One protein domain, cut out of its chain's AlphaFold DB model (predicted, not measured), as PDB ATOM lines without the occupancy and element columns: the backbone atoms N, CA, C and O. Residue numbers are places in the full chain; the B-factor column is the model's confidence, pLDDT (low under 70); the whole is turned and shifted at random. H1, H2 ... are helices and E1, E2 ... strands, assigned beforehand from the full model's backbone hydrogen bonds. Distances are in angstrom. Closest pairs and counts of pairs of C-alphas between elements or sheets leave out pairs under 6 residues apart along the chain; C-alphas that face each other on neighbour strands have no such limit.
ATOM      1  N   LEU A   4     139.694 231.838 226.471       36.25
ATOM      2  CA  LEU A   4     140.637 232.391 227.454       36.25
ATOM      3  C   LEU A   4     141.990 231.664 227.457       36.25
ATOM      4  O   LEU A   4     143.030 232.310 227.485       36.25
ATOM      5  N   GLU A   5     142.017 230.332 227.338       35.34
ATOM      6  CA  GLU A   5     143.278 229.572 227.428       35.34
ATOM      7  C   GLU A   5     144.215 229.829 226.238       35.34
ATOM      8  O   GLU A   5     145.435 229.751 226.373       35.34
ATOM      9  N   ARG A   6     143.665 230.177 225.066       41.78
ATOM     10  CA  ARG A   6     144.479 230.545 223.894       41.78
ATOM     11  C   ARG A   6     145.058 231.954 224.001       41.78
ATOM     12  O   ARG A   6     146.162 232.162 223.513       41.78
ATOM     13  N   ARG A   7     144.348 232.895 224.638       41.69
ATOM     14  CA  ARG A   7     144.861 234.250 224.909       41.69
ATOM     15  C   ARG A   7     145.944 234.230 225.985       41.69
ATOM     16  O   ARG A   7     147.023 234.757 225.740       41.69
ATOM     17  N   ARG A   8     145.716 233.492 227.078       39.66
ATOM     18  CA  ARG A   8     146.727 233.234 228.116       39.66
ATOM     19  C   ARG A   8     148.007 232.634 227.542       39.66
ATOM     20  O   ARG A   8     149.092 233.092 227.867       39.66
ATOM     21  N   ARG A   9     147.897 231.672 226.615       35.41
ATOM     22  CA  ARG A   9     149.072 231.129 225.913       35.41
ATOM     23  C   ARG A   9     149.744 232.132 224.979       35.41
ATOM     24  O   ARG A   9     150.954 232.086 224.890       35.41
ATOM     25  N   ALA A  10     149.028 233.013 224.286       37.44
ATOM     26  CA  ALA A  10     149.661 233.974 223.377       37.44
ATOM     27  C   ALA A  10     150.483 235.041 224.126       37.44
ATOM     28  O   ALA A  10     151.583 235.365 223.693       37.44
ATOM     29  N   ILE A  11     149.982 235.525 225.269       37.53
ATOM     30  CA  ILE A  11     150.713 236.459 226.140       37.53
ATOM     31  C   ILE A  11     151.864 235.731 226.854       37.53
ATOM     32  O   ILE A  11     152.988 236.217 226.839       37.53
ATOM     33  N   ALA A  12     151.634 234.520 227.375       32.81
ATOM     34  CA  ALA A  12     152.681 233.731 228.030       32.81
ATOM     35  C   ALA A  12     153.786 233.243 227.069       32.81
ATOM     36  O   ALA A  12     154.944 233.178 227.458       32.81
ATOM     37  N   VAL A  13     153.460 232.928 225.810       37.00
ATOM     38  CA  VAL A  13     154.444 232.511 224.789       37.00
ATOM     39  C   VAL A  13     155.276 233.695 224.289       37.00
ATOM     40  O   VAL A  13     156.416 233.497 223.897       37.00
ATOM     41  N   ALA A  14     154.760 234.927 224.334       39.38
ATOM     42  CA  ALA A  14     155.549 236.116 224.005       39.38
ATOM     43  C   ALA A  14     156.556 236.504 225.112       39.38
ATOM     44  O   ALA A  14     157.484 237.261 224.845       39.38
ATOM     45  N   LEU A  15     156.389 235.974 226.331       41.06
ATOM     46  CA  LEU A  15     157.280 236.189 227.478       41.06
ATOM     47  C   LEU A  15     158.421 235.158 227.580       41.06
ATOM     48  O   LEU A  15     159.281 235.291 228.446       41.06
ATOM     49  N   ASP A  16     158.461 234.168 226.685       30.45
ATOM     50  CA  ASP A  16     159.551 233.198 226.554       30.45
ATOM     51  C   ASP A  16     160.092 233.255 225.115       30.45
ATOM     52  O   ASP A  16     159.451 232.801 224.166       30.45
ATOM     53  N   ALA A  17     161.257 233.880 224.925       32.59
ATOM     54  CA  ALA A  17     161.823 234.263 223.625       32.59
ATOM     55  C   ALA A  17     162.351 233.085 222.767       32.59
ATOM     56  O   ALA A  17     163.321 233.235 222.025       32.59
ATOM     57  N   ARG A  32     139.583 239.095 208.295       32.84
ATOM     58  CA  ARG A  32     141.017 239.134 208.699       32.84
ATOM     59  C   ARG A  32     141.569 240.521 209.078       32.84
ATOM     60  O   ARG A  32     142.772 240.725 208.968       32.84
ATOM     61  N   ARG A  33     140.740 241.479 209.514       34.72
ATOM     62  CA  ARG A  33     141.251 242.764 210.054       34.72
ATOM     63  C   ARG A  33     141.204 242.887 211.578       34.72
ATOM     64  O   ARG A  33     141.698 243.868 212.112       34.72
ATOM     65  N   PHE A  34     140.744 241.853 212.281       40.09
ATOM     66  CA  PHE A  34     141.156 241.632 213.666       40.09
ATOM     67  C   PHE A  34     142.505 240.913 213.638       40.09
ATOM     68  O   PHE A  34     142.574 239.689 213.754       40.09
ATOM     69  N   PHE A  35     143.572 241.671 213.374       47.31
ATOM     70  CA  PHE A  35     144.921 241.206 213.677       47.31
ATOM     71  C   PHE A  35     144.943 240.870 215.169       47.31
ATOM     72  O   PHE A  35     144.478 241.654 215.995       47.31
ATOM     73  N   ALA A  36     145.398 239.668 215.513       53.44
ATOM     74  CA  ALA A  36     145.734 239.372 216.891       53.44
ATOM     75  C   ALA A  36     146.882 240.315 217.257       53.44
ATOM     76  O   ALA A  36     147.988 240.114 216.765       53.44
ATOM     77  N   LEU A  37     146.592 241.367 218.024       63.91
ATOM     78  CA  LEU A  37     147.617 242.234 218.591       63.91
ATOM     79  C   LEU A  37     148.545 241.344 219.408       63.91
ATOM     80  O   LEU A  37     148.086 240.638 220.312       63.91
ATOM     81  N   THR A  38     149.823 241.324 219.053       80.94
ATOM     82  CA  THR A  38     150.836 240.698 219.891       80.94
ATOM     83  C   THR A  38     151.577 241.802 220.617       80.94
ATOM     84  O   THR A  38     151.849 242.854 220.048       80.94
ATOM     85  N   ILE A  39     151.918 241.582 221.886       87.00
ATOM     86  CA  ILE A  39     152.725 242.544 222.651       87.00
ATOM     87  C   ILE A  39     154.036 242.889 221.919       87.00
ATOM     88  O   ILE A  39     154.485 244.028 221.961       87.00
ATOM     89  N   SER A  40     154.583 241.937 221.153       89.06
ATOM     90  CA  SER A  40     155.754 242.099 220.286       89.06
ATOM     91  C   SER A  40     155.622 243.229 219.255       89.06
ATOM     92  O   SER A  40     156.629 243.825 218.876       89.06
ATOM     93  N   ASP A  41     154.403 243.568 218.827       92.19
ATOM     94  CA  ASP A  41     154.151 244.673 217.896       92.19
ATOM     95  C   ASP A  41     154.318 246.054 218.559       92.19
ATOM     96  O   ASP A  41     154.489 247.051 217.857       92.19
ATOM     97  N   TYR A  42     154.326 246.121 219.894       96.44
ATOM     98  CA  TYR A  42     154.314 247.365 220.676       96.44
ATOM     99  C   TYR A  42     155.531 247.545 221.587       96.44
ATOM    100  O   TYR A  42     155.597 248.522 222.335       96.44
ATOM    101  N   ILE A  43     156.519 246.653 221.497       96.88
ATOM    102  CA  ILE A  43     157.737 246.702 222.316       96.88
ATOM    103  C   ILE A  43     159.002 246.858 221.471       96.88
ATOM    104  O   ILE A  43     159.014 246.570 220.270       96.88
ATOM    105  N   ILE A  44     160.069 247.322 222.116       95.38
ATOM    106  CA  ILE A  44     161.415 247.426 221.549       95.38
ATOM    107  C   ILE A  44     162.244 246.218 222.021       95.38
ATOM    108  O   ILE A  44     162.275 245.939 223.222       95.38
ATOM    109  N   PRO A  45     162.935 245.500 221.112       92.69
ATOM    110  CA  PRO A  45     163.916 244.487 221.495       92.69
ATOM    111  C   PRO A  45     165.042 245.098 222.330       92.69
ATOM    112  O   PRO A  45     165.563 246.161 221.996       92.69
ATOM    113  N   GLN A  46     165.436 244.412 223.399       92.00
ATOM    114  CA  GLN A  46     166.376 244.953 224.385       92.00
ATOM    115  C   GLN A  46     167.817 244.452 224.193       92.00
ATOM    116  O   GLN A  46     168.699 244.769 224.991       92.00
ATOM    117  N   ASP A  47     168.078 243.676 223.137       91.62
ATOM    118  CA  ASP A  47     169.391 243.095 222.861       91.62
ATOM    119  C   ASP A  47     170.478 244.171 222.721       91.62
ATOM    120  O   ASP A  47     170.418 245.060 221.867       91.62
ATOM    121  N   GLY A  48     171.513 244.070 223.558       88.88
ATOM    122  CA  GLY A  48     172.648 244.992 223.542       88.88
ATOM    123  C   GLY A  48     172.358 246.380 224.125       88.88
ATOM    124  O   GLY A  48     173.119 247.311 223.842       88.88
ATOM    125  N   LEU A  49     171.283 246.535 224.903       91.88
ATOM    126  CA  LEU A  49     171.028 247.729 225.710       91.88
ATOM    127  C   LEU A  49     171.649 247.578 227.106       91.88
ATOM    128  O   LEU A  49     171.557 246.524 227.731       91.88
ATOM    129  N   ASP A  50     172.284 248.646 227.584       93.50
ATOM    130  CA  ASP A  50     172.847 248.740 228.932       93.50
ATOM    131  C   ASP A  50     171.953 249.658 229.769       93.50
ATOM    132  O   ASP A  50     172.051 250.885 229.698       93.50
ATOM    133  N   TRP A  51     171.034 249.063 230.529       94.62
ATOM    134  CA  TRP A  51     170.032 249.816 231.284       94.62
ATOM    135  C   TRP A  51     170.617 250.647 232.419       94.62
ATOM    136  O   TRP A  51     170.135 251.753 232.659       94.62
ATOM    137  N   ALA A  52     171.677 250.164 233.068       91.12
ATOM    138  CA  ALA A  52     172.353 250.914 234.122       91.12
ATOM    139  C   ALA A  52     172.945 252.218 233.570       91.12
ATOM    140  O   ALA A  52     172.937 253.254 234.229       91.12
ATOM    141  N   GLU A  53     173.437 252.179 232.334       92.81
ATOM    142  CA  GLU A  53     173.998 253.334 231.646       92.81
ATOM    143  C   GLU A  53     172.919 254.255 231.051       92.81
ATOM    144  O   GLU A  53     173.027 255.481 231.159       92.81
ATOM    145  N   MET A  54     171.866 253.679 230.466       96.06
ATOM    146  CA  MET A  54     170.797 254.413 229.779       96.06
ATOM    147  C   MET A  54     169.805 255.097 230.731       96.06
ATOM    148  O   MET A  54     169.180 256.081 230.341       96.06
ATOM    149  N   LEU A  55     169.675 254.617 231.972       96.81
ATOM    150  CA  LEU A  55     168.770 255.178 232.983       96.81
ATOM    151  C   LEU A  55     169.460 256.096 234.000       96.81
ATOM    152  O   LEU A  55     168.808 256.545 234.942       96.81
ATOM    153  N   ARG A  56     170.740 256.448 233.806       95.62
ATOM    154  CA  ARG A  56     171.479 257.320 234.744       95.62
ATOM    155  C   ARG A  56     170.765 258.637 235.042       95.62
ATOM    156  O   ARG A  56     170.706 259.051 236.196       95.62
ATOM    157  N   ASP A  57     170.175 259.258 234.022       97.06
ATOM    158  CA  ASP A  57     169.442 260.524 234.159       97.06
ATOM    159  C   ASP A  57     168.074 260.369 234.862       97.06
ATOM    160  O   ASP A  57     167.421 261.363 235.176       97.06
ATOM    161  N   TRP A  58     167.654 259.136 235.167       97.75
ATOM    162  CA  TRP A  58     166.426 258.794 235.896       97.75
ATOM    163  C   TRP A  58     166.672 258.276 237.324       97.75
ATOM    164  O   TRP A  58     165.716 258.083 238.073       97.75
ATOM    165  N   HIS A  59     167.926 258.102 237.759       95.31
ATOM    166  CA  HIS A  59     168.259 257.585 239.102       95.31
ATOM    167  C   HIS A  59     167.657 258.396 240.257       95.31
ATOM    168  O   HIS A  59     167.493 257.894 241.361       95.31
ATOM    169  N   TRP A  60     167.309 259.660 240.021       95.19
ATOM    170  CA  TRP A  60     166.673 260.509 241.025       95.19
ATOM    171  C   TRP A  60     165.253 260.058 241.410       95.19
ATOM    172  O   TRP A  60     164.757 260.507 242.444       95.19
ATOM    173  N   THR A  61     164.591 259.237 240.582       95.44
ATOM    174  CA  THR A  61     163.250 258.677 240.846       95.44
ATOM    175  C   THR A  61     163.216 257.152 240.867       95.44
ATOM    176  O   THR A  61     162.245 256.583 241.366       95.44
ATOM    177  N   LEU A  62     164.219 256.493 240.288       95.25
ATOM    178  CA  LEU A  62     164.286 255.040 240.213       95.25
ATOM    179  C   LEU A  62     164.989 254.451 241.445       95.25
ATOM    180  O   LEU A  62     165.862 255.098 242.023       95.25
ATOM    181  N   PRO A  63     164.632 253.222 241.848       90.56
ATOM    182  CA  PRO A  63     165.367 252.505 242.882       90.56
ATOM    183  C   PRO A  63     166.760 252.099 242.386       90.56
ATOM    184  O   PRO A  63     167.007 252.017 241.184       90.56
ATOM    185  N   GLU A  64     167.668 251.821 243.325       85.50
ATOM    186  CA  GLU A  64     169.060 251.446 243.017       85.50
ATOM    187  C   GLU A  64     169.168 250.119 242.253       85.50
ATOM    188  O   GLU A  64     170.065 249.942 241.430       85.50
ATOM    189  N   SER A  65     168.249 249.193 242.529       83.75
ATOM    190  CA  SER A  65     168.172 247.858 241.942       83.75
ATOM    191  C   SER A  65     166.826 247.708 241.243       83.75
ATOM    192  O   SER A  65     165.776 247.971 241.836       83.75
ATOM    193  N   LEU A  66     166.853 247.339 239.964       89.06
ATOM    194  CA  LEU A  66     165.654 247.154 239.156       89.06
ATOM    195  C   LEU A  66     165.900 246.182 237.998       89.06
ATOM    196  O   LEU A  66     167.002 246.110 237.454       89.06
ATOM    197  N   GLU A  67     164.847 245.475 237.588       92.81
ATOM    198  CA  GLU A  67     164.811 244.687 236.353       92.81
ATOM    199  C   GLU A  67     163.919 245.411 235.339       92.81
ATOM    200  O   GLU A  67     162.708 245.524 235.541       92.81
ATOM    201  N   VAL A  68     164.492 245.883 234.229       96.88
ATOM    202  CA  VAL A  68     163.683 246.315 233.080       96.88
ATOM    203  C   VAL A  68     163.119 245.068 232.413       96.88
ATOM    204  O   VAL A  68     163.858 244.272 231.838       96.88
ATOM    205  N   TRP A  69     161.803 244.893 232.495       97.00
ATOM    206  CA  TRP A  69     161.130 243.719 231.956       97.00
ATOM    207  C   TRP A  69     160.637 243.960 230.531       97.00
ATOM    208  O   TRP A  69     160.900 243.151 229.641       97.00
ATOM    209  N   ILE A  70     159.952 245.080 230.286       97.56
ATOM    210  CA  ILE A  70     159.384 245.424 228.976       97.56
ATOM    211  C   ILE A  70     159.693 246.886 228.656       97.56
ATOM    212  O   ILE A  70     159.673 247.738 229.540       97.56
ATOM    213  N   VAL A  71     159.933 247.174 227.377       98.25
ATOM    214  CA  VAL A  71     160.134 248.532 226.865       98.25
ATOM    215  C   VAL A  71     159.150 248.770 225.738       98.25
ATOM    216  O   VAL A  71     159.160 248.031 224.754       98.25
ATOM    217  N   THR A  72     158.293 249.777 225.875       98.44
ATOM    218  CA  THR A  72     157.303 250.119 224.848       98.44
ATOM    219  C   THR A  72     157.979 250.791 223.656       98.44
ATOM    220  O   THR A  72     159.120 251.253 223.728       98.44
ATOM    221  N   ARG A  73     157.273 250.911 222.531       98.56
ATOM    222  CA  ARG A  73     157.769 251.688 221.385       98.56
ATOM    223  C   ARG A  73     157.906 253.186 221.652       98.56
ATOM    224  O   ARG A  73     158.632 253.827 220.902       98.56
ATOM    225  N   PHE A  74     157.289 253.722 222.704       98.50
ATOM    226  CA  PHE A  74     157.523 255.089 223.191       98.50
ATOM    227  C   PHE A  74     158.648 255.176 224.235       98.50
ATOM    228  O   PHE A  74     158.879 256.233 224.806       98.50
ATOM    229  N   ALA A  75     159.379 254.072 224.429       98.38
ATOM    230  CA  ALA A  75     160.441 253.926 225.414       98.38
ATOM    231  C   ALA A  75     159.991 254.147 226.864       98.38
ATOM    232  O   ALA A  75     160.826 254.455 227.707       98.38
ATOM    233  N   ASP A  76     158.715 253.896 227.168       98.50
ATOM    234  CA  ASP A  76     158.276 253.683 228.544       98.50
ATOM    235  C   ASP A  76     158.772 252.318 229.028       98.50
ATOM    236  O   ASP A  76     158.819 251.348 228.257       98.50
ATOM    237  N   LEU A  77     159.141 252.230 230.305       98.38
ATOM    238  CA  LEU A  77     159.749 251.029 230.874       98.38
ATOM    239  C   LEU A  77     158.823 250.406 231.907       98.38
ATOM    240  O   LEU A  77     158.478 251.026 232.910       98.38
ATOM    241  N   ILE A  78     158.481 249.141 231.691       98.25
ATOM    242  CA  ILE A  78     157.832 248.307 232.693       98.25
ATOM    243  C   ILE A  78     158.934 247.594 233.467       98.25
ATOM    244  O   ILE A  78     159.706 246.808 232.912       98.25
ATOM    245  N   ILE A  79     159.005 247.899 234.753       97.88
ATOM    246  CA  ILE A  79     160.077 247.525 235.662       97.88
ATOM    247  C   ILE A  79     159.520 246.607 236.742       97.88
ATOM    248  O   ILE A  79     158.470 246.879 237.322       97.88
ATOM    249  N   VAL A  80     160.250 245.537 237.038       96.31
ATOM    250  CA  VAL A  80     159.937 244.614 238.129       96.31
ATOM    251  C   VAL A  80     160.869 244.921 239.293       96.31
ATOM    252  O   VAL A  80     162.085 245.024 239.126       96.31
ATOM    253  N   GLN A  81     160.275 245.125 240.463       94.12
ATOM    254  CA  GLN A  81     160.986 245.361 241.715       94.12
ATOM    255  C   GLN A  81     161.383 244.041 242.382       94.12
ATOM    256  O   GLN A  81     160.848 242.981 242.061       94.12
ATOM    257  N   GLU A  82     162.288 244.109 243.361       92.56
ATOM    258  CA  GLU A  82     162.748 242.937 244.123       92.56
ATOM    259  C   GLU A  82     161.604 242.207 244.851       92.56
ATOM    260  O   GLU A  82     161.650 240.989 245.013       92.56
ATOM    261  N   ASP A  83     160.548 242.929 245.245       93.56
ATOM    262  CA  ASP A  83     159.344 242.363 245.871       93.56
ATOM    263  C   ASP A  83     158.367 241.719 244.866       93.56
ATOM    264  O   ASP A  83     157.325 241.191 245.259       93.56
ATOM    265  N   GLY A  84     158.696 241.757 243.572       94.62
ATOM    266  CA  GLY A  84     157.883 241.251 242.469       94.62
ATOM    267  C   GLY A  84     156.840 242.234 241.934       94.62
ATOM    268  O   GLY A  84     156.216 241.930 240.916       94.62
ATOM    269  N   SER A  85     156.657 243.404 242.558       96.69
ATOM    270  CA  SER A  85     155.716 244.416 242.069       96.69
ATOM    271  C   SER A  85     156.158 245.002 240.727       96.69
ATOM    272  O   SER A  85     157.348 245.096 240.420       96.69
ATOM    273  N   VAL A  86     155.182 245.398 239.908       97.94
ATOM    274  CA  VAL A  86     155.409 245.890 238.545       97.94
ATOM    275  C   VAL A  86     155.087 247.375 238.475       97.94
ATOM    276  O   VAL A  86     154.008 247.814 238.881       97.94
ATOM    277  N   TRP A  87     156.026 248.146 237.941       98.19
ATOM    278  CA  TRP A  87     155.987 249.600 237.874       98.19
ATOM    279  C   TRP A  87     156.179 250.082 236.441       98.19
ATOM    280  O   TRP A  87     156.908 249.466 235.675       98.19
ATOM    281  N   LEU A  88     155.545 251.195 236.092       98.44
ATOM    282  CA  LEU A  88     155.731 251.896 234.828       98.44
ATOM    283  C   LEU A  88     156.544 253.162 235.074       98.44
ATOM    284  O   LEU A  88     156.128 254.019 235.858       98.44
ATOM    285  N   LEU A  89     157.675 253.279 234.384       98.62
ATOM    286  CA  LEU A  89     158.317 254.553 234.108       98.62
ATOM    287  C   LEU A  89     157.706 255.119 232.825       98.62
ATOM    288  O   LEU A  89     158.037 254.663 231.734       98.62
ATOM    289  N   ASP A  90     156.815 256.092 232.990       98.19
ATOM    290  CA  ASP A  90     156.252 256.904 231.913       98.19
ATOM    291  C   ASP A  90     157.254 258.013 231.585       98.19
ATOM    292  O   ASP A  90     157.399 258.988 232.335       98.19
ATOM    293  N   THR A  91     157.990 257.839 230.489       98.19
ATOM    294  CA  THR A  91     159.060 258.752 230.085       98.19
ATOM    295  C   THR A  91     158.509 259.993 229.398       98.19
ATOM    296  O   THR A  91     159.173 261.030 229.403       98.19
ATOM    297  N   GLY A  92     157.298 259.937 228.840       96.50
ATOM    298  CA  GLY A  92     156.594 261.094 228.283       96.50
ATOM    299  C   GLY A  92     156.026 262.020 229.360       96.50
ATOM    300  O   GLY A  92     156.085 263.245 229.213       96.50
ATOM    301  N   GLY A  93     155.507 261.438 230.441       95.75
ATOM    302  CA  GLY A  93     154.889 262.122 231.577       95.75
ATOM    303  C   GLY A  93     155.828 262.395 232.751       95.75
ATOM    304  O   GLY A  93     155.492 263.200 233.618       95.75
ATOM    305  N   GLY A  94     156.995 261.750 232.796       96.44
ATOM    306  CA  GLY A  94     157.976 261.934 233.865       96.44
ATOM    307  C   GLY A  94     157.574 261.297 235.192       96.44
ATOM    308  O   GLY A  94     157.896 261.840 236.248       96.44
ATOM    309  N   THR A  95     156.839 260.179 235.164       96.75
ATOM    310  CA  THR A  95     156.323 259.539 236.385       96.75
ATOM    311  C   THR A  95     156.764 258.090 236.527       96.75
ATOM    312  O   THR A  95     156.910 257.379 235.540       96.75
ATOM    313  N   PHE A  96     156.940 257.642 237.772       97.81
ATOM    314  CA  PHE A  96     157.237 256.251 238.108       97.81
ATOM    315  C   PHE A  96     156.171 255.722 239.072       97.81
ATOM    316  O   PHE A  96     156.056 256.206 240.200       97.81
ATOM    317  N   LYS A  97     155.324 254.792 238.613       97.19
ATOM    318  CA  LYS A  97     154.115 254.366 239.345       97.19
ATOM    319  C   LYS A  97     153.923 252.857 239.303       97.19
ATOM    320  O   LYS A  97     154.125 252.234 238.265       97.19
ATOM    321  N   ARG A  98     153.459 252.275 240.410       97.69
ATOM    322  CA  ARG A  98     153.053 250.866 240.469       97.69
ATOM    323  C   ARG A  98     151.819 250.656 239.598       97.69
ATOM    324  O   ARG A  98     150.848 251.398 239.732       97.69
ATOM    325  N   ILE A  99     151.858 249.639 238.747       97.81
ATOM    326  CA  ILE A  99     150.753 249.266 237.854       97.81
ATOM    327  C   ILE A  99     150.218 247.855 238.119       97.81
ATOM    328  O   ILE A  99     149.091 247.568 237.732       97.81
ATOM    329  N   ALA A 100     150.984 246.988 238.793       97.94
ATOM    330  CA  ALA A 100     150.510 245.682 239.245       97.94
ATOM    331  C   ALA A 100     151.310 245.155 240.446       97.94
ATOM    332  O   ALA A 100     152.396 245.642 240.769       97.94
ATOM    333  N   ASP A 101     150.776 244.126 241.101       97.94
ATOM    334  CA  ASP A 101     151.412 243.493 242.265       97.94
ATOM    335  C   ASP A 101     152.393 242.379 241.896       97.94
ATOM    336  O   ASP A 101     153.225 242.002 242.712       97.94
ATOM    337  N   SER A 102     152.280 241.842 240.683       97.31
ATOM    338  CA  SER A 102     153.122 240.771 240.155       97.31
ATOM    339  C   SER A 102     153.039 240.730 238.628       97.31
ATOM    340  O   SER A 102     152.149 241.347 238.036       97.31
ATOM    341  N   LYS A 103     153.932 239.968 237.978       95.75
ATOM    342  CA  LYS A 103     153.865 239.706 236.527       95.75
ATOM    343  C   LYS A 103     152.540 239.036 236.119       95.75
ATOM    344  O   LYS A 103     151.996 239.375 235.072       95.75
ATOM    345  N   ASP A 104     151.989 238.156 236.960       96.00
ATOM    346  CA  ASP A 104     150.693 237.504 236.713       96.00
ATOM    347  C   ASP A 104     149.526 238.492 236.836       96.00
ATOM    348  O   ASP A 104     148.674 238.545 235.954       96.00
ATOM    349  N   HIS A 105     149.521 239.334 237.878       97.19
ATOM    350  CA  HIS A 105     148.508 240.385 238.026       97.19
ATOM    351  C   HIS A 105     148.587 241.382 236.858       97.19
ATOM    352  O   HIS A 105     147.563 241.767 236.303       97.19
ATOM    353  N   PHE A 106     149.796 241.749 236.423       96.44
ATOM    354  CA  PHE A 106     149.987 242.562 235.222       96.44
ATOM    355  C   PHE A 106     149.387 241.888 233.981       96.44
ATOM    356  O   PHE A 106     148.695 242.550 233.212       96.44
ATOM    357  N   ALA A 107     149.620 240.587 233.786       92.50
ATOM    358  CA  ALA A 107     149.075 239.847 232.651       92.50
ATOM    359  C   ALA A 107     147.539 239.790 232.671       92.50
ATOM    360  O   ALA A 107     146.926 239.976 231.622       92.50
ATOM    361  N   ASP A 108     146.930 239.589 233.844       92.94
ATOM    362  CA  ASP A 108     145.472 239.626 234.011       92.94
ATOM    363  C   ASP A 108     144.908 241.028 233.701       92.94
ATOM    364  O   ASP A 108     143.914 241.147 232.986       92.94
ATOM    365  N   LEU A 109     145.560 242.102 234.171       92.75
ATOM    366  CA  LEU A 109     145.161 243.483 233.858       92.75
ATOM    367  C   LEU A 109     145.336 243.816 232.373       92.75
ATOM    368  O   LEU A 109     144.502 244.505 231.793       92.75
ATOM    369  N   ALA A 110     146.388 243.305 231.736       90.19
ATOM    370  CA  ALA A 110     146.647 243.493 230.313       90.19
ATOM    371  C   ALA A 110     145.646 242.748 229.403       90.19
ATOM    372  O   ALA A 110     145.657 242.963 228.189       90.19
ATOM    373  N   GLU A 111     144.774 241.882 229.945       88.00
ATOM    374  CA  GLU A 111     143.632 241.349 229.188       88.00
ATOM    375  C   GLU A 111     142.567 242.428 228.901       88.00
ATOM    376  O   GLU A 111     141.806 242.285 227.934       88.00
ATOM    377  N   ASP A 112     142.531 243.504 229.698       88.31
ATOM    378  CA  ASP A 112     141.732 244.704 229.449       88.31
ATOM    379  C   ASP A 112     142.367 245.546 228.328       88.31
ATOM    380  O   ASP A 112     143.532 245.951 228.388       88.31
ATOM    381  N   THR A 113     141.582 245.820 227.285       83.88
ATOM    382  CA  THR A 113     142.034 246.571 226.109       83.88
ATOM    383  C   THR A 113     142.400 248.014 226.421       83.88
ATOM    384  O   THR A 113     143.254 248.563 225.730       83.88
ATOM    385  N   ASP A 114     141.795 248.616 227.440       88.94
ATOM    386  CA  ASP A 114     142.053 250.004 227.810       88.94
ATOM    387  C   ASP A 114     143.364 250.104 228.595       88.94
ATOM    388  O   ASP A 114     144.202 250.954 228.292       88.94
ATOM    389  N   ALA A 115     143.600 249.195 229.550       89.44
ATOM    390  CA  ALA A 115     144.867 249.128 230.282       89.44
ATOM    391  C   ALA A 115     146.041 248.859 229.330       89.44
ATOM    392  O   ALA A 115     147.021 249.607 229.319       89.44
ATOM    393  N   PHE A 116     145.906 247.847 228.467       91.62
ATOM    394  CA  PHE A 116     146.907 247.539 227.450       91.62
ATOM    395  C   PHE A 116     147.094 248.703 226.465       91.62
ATOM    396  O   PHE A 116     148.222 249.104 226.181       91.62
ATOM    397  N   GLY A 117     145.997 249.284 225.973       92.69
ATOM    398  CA  GLY A 117     146.020 250.413 225.047       92.69
ATOM    399  C   GLY A 117     146.779 251.619 225.598       92.69
ATOM    400  O   GLY A 117     147.580 252.213 224.875       92.69
ATOM    401  N   ASN A 118     146.568 251.926 226.880       93.00
ATOM    402  CA  ASN A 118     147.216 253.034 227.572       93.00
ATOM    403  C   ASN A 118     148.696 252.755 227.859       93.00
ATOM    404  O   ASN A 118     149.533 253.587 227.532       93.00
ATOM    405  N   TRP A 119     149.046 251.595 228.427       95.62
ATOM    406  CA  TRP A 119     150.445 251.290 228.761       95.62
ATOM    407  C   TRP A 119     151.338 251.158 227.531       95.62
ATOM    408  O   TRP A 119     152.493 251.554 227.573       95.62
ATOM    409  N   PHE A 120     150.816 250.603 226.436       96.88
ATOM    410  CA  PHE A 120     151.588 250.361 225.215       96.88
ATOM    411  C   PHE A 120     151.400 251.443 224.152       96.88
ATOM    412  O   PHE A 120     151.949 251.316 223.055       96.88
ATOM    413  N   MET A 121     150.635 252.497 224.462       96.69
ATOM    414  CA  MET A 121     150.366 253.608 223.550       96.69
ATOM    415  C   MET A 121     149.875 253.122 222.174       96.69
ATOM    416  O   MET A 121     150.289 253.637 221.134       96.69
ATOM    417  N   VAL A 122     148.998 252.108 222.167       96.19
ATOM    418  CA  VAL A 122     148.640 251.318 220.970       96.19
ATOM    419  C   VAL A 122     148.189 252.207 219.815       96.19
ATOM    420  O   VAL A 122     148.699 252.076 218.704       96.19
ATOM    421  N   LEU A 123     147.291 253.159 220.085       95.19
ATOM    422  CA  LEU A 123     146.781 254.074 219.062       95.19
ATOM    423  C   LEU A 123     147.894 254.944 218.459       95.19
ATOM    424  O   LEU A 123     147.987 255.057 217.243       95.19
ATOM    425  N   ALA A 124     148.775 255.502 219.291       97.44
ATOM    426  CA  ALA A 124     149.869 256.356 218.832       97.44
ATOM    427  C   ALA A 124     150.921 255.572 218.027       97.44
ATOM    428  O   ALA A 124     151.444 256.062 217.025       97.44
ATOM    429  N   VAL A 125     151.213 254.332 218.437       98.12
ATOM    430  CA  VAL A 125     152.095 253.423 217.690       98.12
ATOM    431  C   VAL A 125     151.490 253.091 216.327       98.12
ATOM    432  O   VAL A 125     152.183 253.196 215.312       98.12
ATOM    433  N   ASP A 126     150.207 252.730 216.288       96.38
ATOM    434  CA  ASP A 126     149.505 252.401 215.048       96.38
ATOM    435  C   ASP A 126     149.462 253.604 214.093       96.38
ATOM    436  O   ASP A 126     149.698 253.443 212.894       96.38
ATOM    437  N   GLU A 127     149.233 254.815 214.611       97.31
ATOM    438  CA  GLU A 127     149.288 256.062 213.840       97.31
ATOM    439  C   GLU A 127     150.676 256.315 213.239       97.31
ATOM    440  O   GLU A 127     150.780 256.595 212.043       97.31
ATOM    441  N   MET A 128     151.748 256.170 214.027       98.25
ATOM    442  CA  MET A 128     153.123 256.352 213.544       98.25
ATOM    443  C   MET A 128     153.487 255.346 212.447       98.25
ATOM    444  O   MET A 128     154.072 255.712 211.424       98.25
ATOM    445  N   VAL A 129     153.110 254.078 212.623       97.19
ATOM    446  CA  VAL A 129     153.341 253.035 211.614       97.19
ATOM    447  C   VAL A 129     152.526 253.317 210.350       97.19
ATOM    448  O   VAL A 129     153.075 253.260 209.247       97.19
ATOM    449  N   ALA A 130     151.243 253.667 210.485       97.12
ATOM    450  CA  ALA A 130     150.372 253.994 209.356       97.12
ATOM    451  C   ALA A 130     150.842 255.240 208.587       97.12
ATOM    452  O   ALA A 130     150.686 255.299 207.366       97.12
ATOM    453  N   ALA A 131     151.461 256.200 209.276       97.56
ATOM    454  CA  ALA A 131     152.075 257.390 208.690       97.56
ATOM    455  C   ALA A 131     153.425 257.119 207.993       97.56
ATOM    456  O   ALA A 131     154.008 258.031 207.409       97.56
ATOM    457  N   GLY A 132     153.926 255.878 208.013       97.56
ATOM    458  CA  GLY A 132     155.176 255.508 207.349       97.56
ATOM    459  C   GLY A 132     156.429 255.798 208.176       97.56
ATOM    460  O   GLY A 132     157.508 255.961 207.607       97.56
ATOM    461  N   HIS A 133     156.309 255.831 209.504       97.75
ATOM    462  CA  HIS A 133     157.428 256.003 210.431       97.75
ATOM    463  C   HIS A 133     157.720 254.714 211.221       97.75
ATOM    464  O   HIS A 133     157.558 254.706 212.439       97.75
ATOM    465  N   PRO A 134     158.129 253.595 210.593       95.75
ATOM    466  CA  PRO A 134     158.540 252.410 211.342       95.75
ATOM    467  C   PRO A 134     159.830 252.682 212.134       95.75
ATOM    468  O   PRO A 134     160.674 253.468 211.705       95.75
ATOM    469  N   LEU A 135     159.999 252.002 213.269       97.50
ATOM    470  CA  LEU A 135     161.237 252.068 214.047       97.50
ATOM    471  C   LEU A 135     162.332 251.195 213.426       97.50
ATOM    472  O   LEU A 135     162.091 250.044 213.055       97.50
ATOM    473  N   GLY A 136     163.543 251.738 213.350       95.62
ATOM    474  CA  GLY A 136     164.772 250.988 213.119       95.62
ATOM    475  C   GLY A 136     165.422 250.499 214.422       95.62
ATOM    476  O   GLY A 136     164.893 250.707 215.517       95.62
ATOM    477  N   PRO A 137     166.598 249.851 214.330       93.69
ATOM    478  CA  PRO A 137     167.353 249.414 215.502       93.69
ATOM    479  C   PRO A 137     167.680 250.580 216.439       93.69
ATOM    480  O   PRO A 137     168.103 251.638 215.976       93.69
ATOM    481  N   LYS A 138     167.535 250.363 217.754       93.81
ATOM    482  CA  LYS A 138     167.811 251.358 218.812       93.81
ATOM    483  C   LYS A 138     167.000 252.657 218.688       93.81
ATOM    484  O   LYS A 138     167.380 253.677 219.259       93.81
ATOM    485  N   GLN A 139     165.880 252.628 217.971       97.56
ATOM    486  CA  GLN A 139     164.976 253.765 217.872       97.56
ATOM    487  C   GLN A 139     163.719 253.553 218.704       97.56
ATOM    488  O   GLN A 139     163.253 252.427 218.873       97.56
ATOM    489  N   CYS A 140     163.154 254.657 219.170       98.69
ATOM    490  CA  CYS A 140     161.835 254.725 219.775       98.69
ATOM    491  C   CYS A 140     161.038 255.883 219.167       98.69
ATOM    492  O   CYS A 140     161.574 256.755 218.472       98.69
ATOM    493  N   TYR A 141     159.740 255.885 219.433       98.75
ATOM    494  CA  TYR A 141     158.924 257.075 219.321       98.75
ATOM    495  C   TYR A 141     159.130 257.949 220.552       98.75
ATOM    496  O   TYR A 141     159.393 257.462 221.648       98.75
ATOM    497  N   SER A 142     159.033 259.252 220.353       98.50
ATOM    498  CA  SER A 142     159.097 260.249 221.412       98.50
ATOM    499  C   SER A 142     158.103 261.354 221.109       98.50
ATOM    500  O   SER A 142     157.700 261.555 219.958       98.50
ATOM    501  N   PHE A 143     157.762 262.114 222.138       97.56
ATOM    502  CA  PHE A 143     157.072 263.380 221.974       97.56
ATOM    503  C   PHE A 143     158.084 264.489 221.659       97.56
ATOM    504  O   PHE A 143     159.188 264.495 222.203       97.56
ATOM    505  N   ARG A 144     157.712 265.432 220.788       95.50
ATOM    506  CA  ARG A 144     158.481 266.657 220.519       95.50
ATOM    507  C   ARG A 144     158.377 267.615 221.701       95.50
ATOM    508  O   ARG A 144     159.372 268.207 222.102       95.50
ATOM    509  N   LEU A 145     157.175 267.736 222.261       94.62
ATOM    510  CA  LEU A 145     156.905 268.316 223.570       94.62
ATOM    511  C   LEU A 145     156.411 267.189 224.493       94.62
ATOM    512  O   LEU A 145     155.345 266.643 224.204       94.62
ATOM    513  N   PRO A 146     157.147 266.820 225.560       95.31
ATOM    514  CA  PRO A 146     156.719 265.789 226.507       95.31
ATOM    515  C   PRO A 146     155.324 266.063 227.084       95.31
ATOM    516  O   PRO A 146     154.972 267.212 227.356       95.31
ATOM    517  N   THR A 147     154.532 265.014 227.305       95.00
ATOM    518  CA  THR A 147     153.153 265.133 227.812       95.00
ATOM    519  C   THR A 147     153.120 265.699 229.227       95.00
ATOM    520  O   THR A 147     152.270 266.535 229.532       95.00
ATOM    521  N   GLY A 148     154.116 265.370 230.056       92.81
ATOM    522  CA  GLY A 148     154.300 265.967 231.384       92.81
ATOM    523  C   GLY A 148     154.595 267.475 231.361       92.81
ATOM    524  O   GLY A 148     154.513 268.132 232.393       92.81
ATOM    525  N   LEU A 149     154.904 268.042 230.190       91.94
ATOM    526  CA  LEU A 149     155.104 269.478 229.965       91.94
ATOM    527  C   LEU A 149     154.000 270.105 229.094       91.94
ATOM    528  O   LEU A 149     154.195 271.180 228.526       91.94
ATOM    529  N   GLY A 150     152.842 269.446 228.988       91.56
ATOM    530  CA  GLY A 150     151.687 269.942 228.238       91.56
ATOM    531  C   GLY A 150     151.698 269.593 226.750       91.56
ATOM    532  O   GLY A 150     151.017 270.250 225.968       91.56
ATOM    533  N   GLY A 151     152.479 268.592 226.342       94.38
ATOM    534  CA  GLY A 151     152.406 268.032 224.998       94.38
ATOM    535  C   GLY A 151     151.154 267.192 224.764       94.38
ATOM    536  O   GLY A 151     150.723 266.444 225.640       94.38
ATOM    537  N   ASP A 152     150.614 267.268 223.549       95.69
ATOM    538  CA  ASP A 152     149.424 266.515 223.156       95.69
ATOM    539  C   ASP A 152     149.760 265.115 222.627       95.69
ATOM    540  O   ASP A 152     150.832 264.867 222.058       95.69
ATOM    541  N   TYR A 153     148.785 264.214 222.732       95.19
ATOM    542  CA  TYR A 153     148.790 262.908 222.078       95.19
ATOM    543  C   TYR A 153     148.294 263.036 220.635       95.19
ATOM    544  O   TYR A 153     147.143 262.734 220.329       95.19
ATOM    545  N   ALA A 154     149.159 263.537 219.757       95.94
ATOM    546  CA  ALA A 154     148.848 263.691 218.344       95.94
ATOM    547  C   ALA A 154     150.066 263.390 217.471       95.94
ATOM    548  O   ALA A 154     151.190 263.739 217.835       95.94
ATOM    549  N   LEU A 155     149.827 262.861 216.267       95.44
ATOM    550  CA  LEU A 155     150.870 262.554 215.283       95.44
ATOM    551  C   LEU A 155     151.846 263.720 215.029       95.44
ATOM    552  O   LEU A 155     153.046 263.509 214.881       95.44
ATOM    553  N   SER A 156     151.359 264.966 215.031       97.12
ATOM    554  CA  SER A 156     152.197 266.165 214.863       97.12
ATOM    555  C   SER A 156     153.194 266.391 216.002       97.12
ATOM    556  O   SER A 156     154.211 267.053 215.795       97.12
ATOM    557  N   ASN A 157     152.914 265.857 217.191       97.94
ATOM    558  CA  ASN A 157     153.787 265.915 218.357       97.94
ATOM    559  C   ASN A 157     154.682 264.672 218.480       97.94
ATOM    560  O   ASN A 157     155.490 264.604 219.395       97.94
ATOM    561  N   TYR A 158     154.590 263.697 217.577       98.25
ATOM    562  CA  TYR A 158     155.444 262.513 217.617       98.25
ATOM    563  C   TYR A 158     156.686 262.678 216.732       98.25
ATOM    564  O   TYR A 158     156.728 263.463 215.773       98.25
ATOM    565  N   MET A 159     157.734 261.937 217.077       97.88
ATOM    566  CA  MET A 159     158.961 261.816 216.294       97.88
ATOM    567  C   MET A 159     159.627 260.461 216.524       97.88
ATOM    568  O   MET A 159     159.429 259.838 217.562       97.88
ATOM    569  N   VAL A 160     160.443 260.028 215.563       98.62
ATOM    570  CA  VAL A 160     161.378 258.909 215.740       98.62
ATOM    571  C   VAL A 160     162.701 259.466 216.252       98.62
ATOM    572  O   VAL A 160     163.191 260.467 215.730       98.62
ATOM    573  N   THR A 161     163.290 258.820 217.253       98.25
ATOM    574  CA  THR A 161     164.587 259.205 217.819       98.25
ATOM    575  C   THR A 161     165.362 257.984 218.298       98.25
ATOM    576  O   THR A 161     164.814 256.889 218.388       98.25
ATOM    577  N   ASP A 162     166.644 258.166 218.599       97.62
ATOM    578  CA  ASP A 162     167.439 257.174 219.317       97.62
ATOM    579  C   ASP A 162     166.946 257.049 220.772       97.62
ATOM    580  O   ASP A 162     166.716 258.057 221.447       97.62
ATOM    581  N   ILE A 163     166.773 255.811 221.247       98.00
ATOM    582  CA  ILE A 163     166.224 255.522 222.581       98.00
ATOM    583  C   ILE A 163     167.104 256.064 223.716       98.00
ATOM    584  O   ILE A 163     166.589 256.537 224.725       98.00
ATOM    585  N   ARG A 164     168.432 256.053 223.557       97.12
ATOM    586  CA  ARG A 164     169.359 256.591 224.561       97.12
ATOM    587  C   ARG A 164     169.234 258.106 224.637       97.12
ATOM    588  O   ARG A 164     169.213 258.657 225.733       97.12
ATOM    589  N   VAL A 165     169.122 258.768 223.484       96.44
ATOM    590  CA  VAL A 165     168.892 260.219 223.422       96.44
ATOM    591  C   VAL A 165     167.568 260.581 224.096       96.44
ATOM    592  O   VAL A 165     167.543 261.497 224.914       96.44
ATOM    593  N   HIS A 166     166.494 259.840 223.807       98.06
ATOM    594  CA  HIS A 166     165.188 260.039 224.440       98.06
ATOM    595  C   HIS A 166     165.268 259.925 225.968       98.06
ATOM    596  O   HIS A 166     164.902 260.869 226.671       98.06
ATOM    597  N   LEU A 167     165.800 258.808 226.478       98.25
ATOM    598  CA  LEU A 167     165.877 258.556 227.918       98.25
ATOM    599  C   LEU A 167     166.741 259.592 228.636       98.25
ATOM    600  O   LEU A 167     166.342 260.078 229.691       98.25
ATOM    601  N   SER A 168     167.879 259.968 228.050       97.44
ATOM    602  CA  SER A 168     168.781 260.956 228.643       97.44
ATOM    603  C   SER A 168     168.137 262.343 228.721       97.44
ATOM    604  O   SER A 168     168.067 262.942 229.796       97.44
ATOM    605  N   ILE A 169     167.584 262.836 227.606       95.50
ATOM    606  CA  ILE A 169     166.974 264.170 227.556       95.50
ATOM    607  C   ILE A 169     165.752 264.242 228.473       95.50
ATOM    608  O   ILE A 169     165.644 265.176 229.266       95.50
ATOM    609  N   HIS A 170     164.843 263.265 228.406       97.25
ATOM    610  CA  HIS A 170     163.638 263.279 229.235       97.25
ATOM    611  C   HIS A 170     163.977 263.138 230.725       97.25
ATOM    612  O   HIS A 170     163.429 263.884 231.537       97.25
ATOM    613  N   GLY A 171     164.927 262.270 231.088       97.44
ATOM    614  CA  GLY A 171     165.370 262.112 232.476       97.44
ATOM    615  C   GLY A 171     165.919 263.412 233.061       97.44
ATOM    616  O   GLY A 171     165.510 263.826 234.147       97.44
ATOM    617  N   GLN A 172     166.758 264.122 232.299       95.81
ATOM    618  CA  GLN A 172     167.271 265.434 232.698       95.81
ATOM    619  C   GLN A 172     166.156 266.473 232.803       95.81
ATOM    620  O   GLN A 172     166.099 267.195 233.798       95.81
ATOM    621  N   ILE A 173     165.266 266.559 231.812       94.44
ATOM    622  CA  ILE A 173     164.141 267.503 231.821       94.44
ATOM    623  C   ILE A 173     163.307 267.313 233.090       94.44
ATOM    624  O   ILE A 173     163.161 268.256 233.868       94.44
ATOM    625  N   PHE A 174     162.833 266.092 233.346       96.12
ATOM    626  CA  PHE A 174     161.962 265.823 234.486       96.12
ATOM    627  C   PHE A 174     162.685 265.938 235.826       96.12
ATOM    628  O   PHE A 174     162.089 266.413 236.791       96.12
ATOM    629  N   HIS A 175     163.985 265.636 235.888       95.56
ATOM    630  CA  HIS A 175     164.781 265.922 237.081       95.56
ATOM    631  C   HIS A 175     164.778 267.417 237.436       95.56
ATOM    632  O   HIS A 175     164.634 267.779 238.606       95.56
ATOM    633  N   HIS A 176     164.929 268.289 236.435       93.06
ATOM    634  CA  HIS A 176     164.987 269.736 236.645       93.06
ATOM    635  C   HIS A 176     163.606 270.357 236.887       93.06
ATOM    636  O   HIS A 176     163.520 271.382 237.565       93.06
ATOM    637  N   THR A 177     162.525 269.751 236.387       92.38
ATOM    638  CA  THR A 177     161.163 270.285 236.549       92.38
ATOM    639  C   THR A 177     160.367 269.673 237.701       92.38
ATOM    640  O   THR A 177     159.335 270.234 238.056       92.38
ATOM    641  N   ARG A 178     160.833 268.589 238.344       90.19
ATOM    642  CA  ARG A 178     160.079 267.824 239.368       90.19
ATOM    643  C   ARG A 178     159.505 268.623 240.544       90.19
ATOM    644  O   ARG A 178     158.552 268.174 241.168       90.19
ATOM    645  N   ASN A 179     160.098 269.770 240.874       90.25
ATOM    646  CA  ASN A 179     159.699 270.601 242.018       90.25
ATOM    647  C   ASN A 179     159.023 271.915 241.597       90.25
ATOM    648  O   ASN A 179     158.802 272.789 242.438       90.25
TER     649      ASN A 179
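What this domain is: This is residues 4 to 17 and 32 to 179 of the 197 residues of the protein "DUF1851 domain-containing protein" of Verrucomicrobiaceae bacterium SCGC AG-212-N21 (UniProt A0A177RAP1). A strongly twisted sheet of four strands, E1 to E4, with E2 and E3 nearest the middle of the body, stands apart from a two-stranded hairpin, E5 and E6, and the short helices H3, H4 and H5 follow one another along one side from the sheet to the hairpin. On the other side H6 starts straight from E6, packs on E5 and meets the small helix H2, while H1 lies at the rim, near H3. The printed part has 162 residues, with six named helices and six named strands in the order H1, H2, E1, E2, E3, E4, H3, H4, H5, E5, E6, H6; the class is mixed, helices and strands. The larger sheet has the order E1, E2, E3, E4 and the smaller E5, E6, and both are antiparallel. The whole is compact, with a radius of gyration of the C-alphas of 15.5 A, and rounded, with spans of 46 by 41 by 29 A.

How they stand to each other: H1, residues 4 to 14, is close to but not clearly touching H3, residues 103 to 109; their closest C-alphas, those of Ile 11 and Ala 107, are 7.5 A apart. H2, residues 51 to 54, only just touches H6, residues 163 to 177, with 3 pairs of C-alphas within 8 A, made by residues 164 to 168 of H6 alone; the closest are those of Met 54 and Arg 164, 5.8 A apart. E1, residues 67 to 71, E2, residues 77 to 80, E3, residues 86 to 90, and E4, residues 95 to 100, form a meander, each strand the antiparallel neighbour of the one before, and E1 and E4 are its edge strands. In the hairpin of E1 and E2, N 78 and O 70 are within hydrogen-bond range at 2.8 A. In the hairpin of E2 and E3, N 79 and O 87 are within range at 2.8 A, and in that of E3 and E4, N 88 and O 97 at 2.8 A. H3 is on this sheet at a height over the sheet of 7.7 A, and its closest C-alphas with E4 are those of Phe 106 and Ala 100, 5.1 A apart. H4, residues 113 to 119, only grazes the sheet with residues 115 to 119. H4 is close to but not clearly touching H5, residues 122 to 130, about perpendicular at 78 degrees; the closest C-alphas are those of Gly 117 and Leu 123, 7.1 A apart. E5, residues 139 to 143, and E6, residues 158 to 162, make an antiparallel hairpin in which N 140 and O 161 are within range at 2.9 A. The closest C-alphas of E5 and H6 are those of Gln 139 and Ile 163, 5.2 A apart. H5 and H6 are apart. Every O i to N i+4 pair is within hydrogen-bond range in H1, H3, H4, H5 and H6; H2 is too short for such a pair.

Where its parts are: H1 begins at C-alpha 4, at (140.637, 232.391, 227.454), and measures 15.8 A from first to last C-alpha. H2 measures 4.9 A, E1 11.3 A, E2 9.7 A, E3 12.9 A and E4 15.3 A, with C-alpha 95 at (156.323, 259.539, 236.385). H3 measures 9.9 A, H4 10.0 A, H5 12.0 A, E5 13.1 A and E6 13.2 A. H6, the longest helix, measures 20.9 A and ends at C-alpha 177, at (161.163, 270.285, 236.549).

The domain as a whole: The two C-alphas farthest apart are those of Arg 32 and Asn 179, at 49.5 A. Residues 18 to 31 are not printed, and C-alphas 17 and 32 are 26.1 A apart across the cut. Of the links that are printed whole, H2 to E1 and E5 to E6 are long. The mean pLDDT of the printed part is 88.3, and residues 4 to 17 and 32 to 37 are under 70.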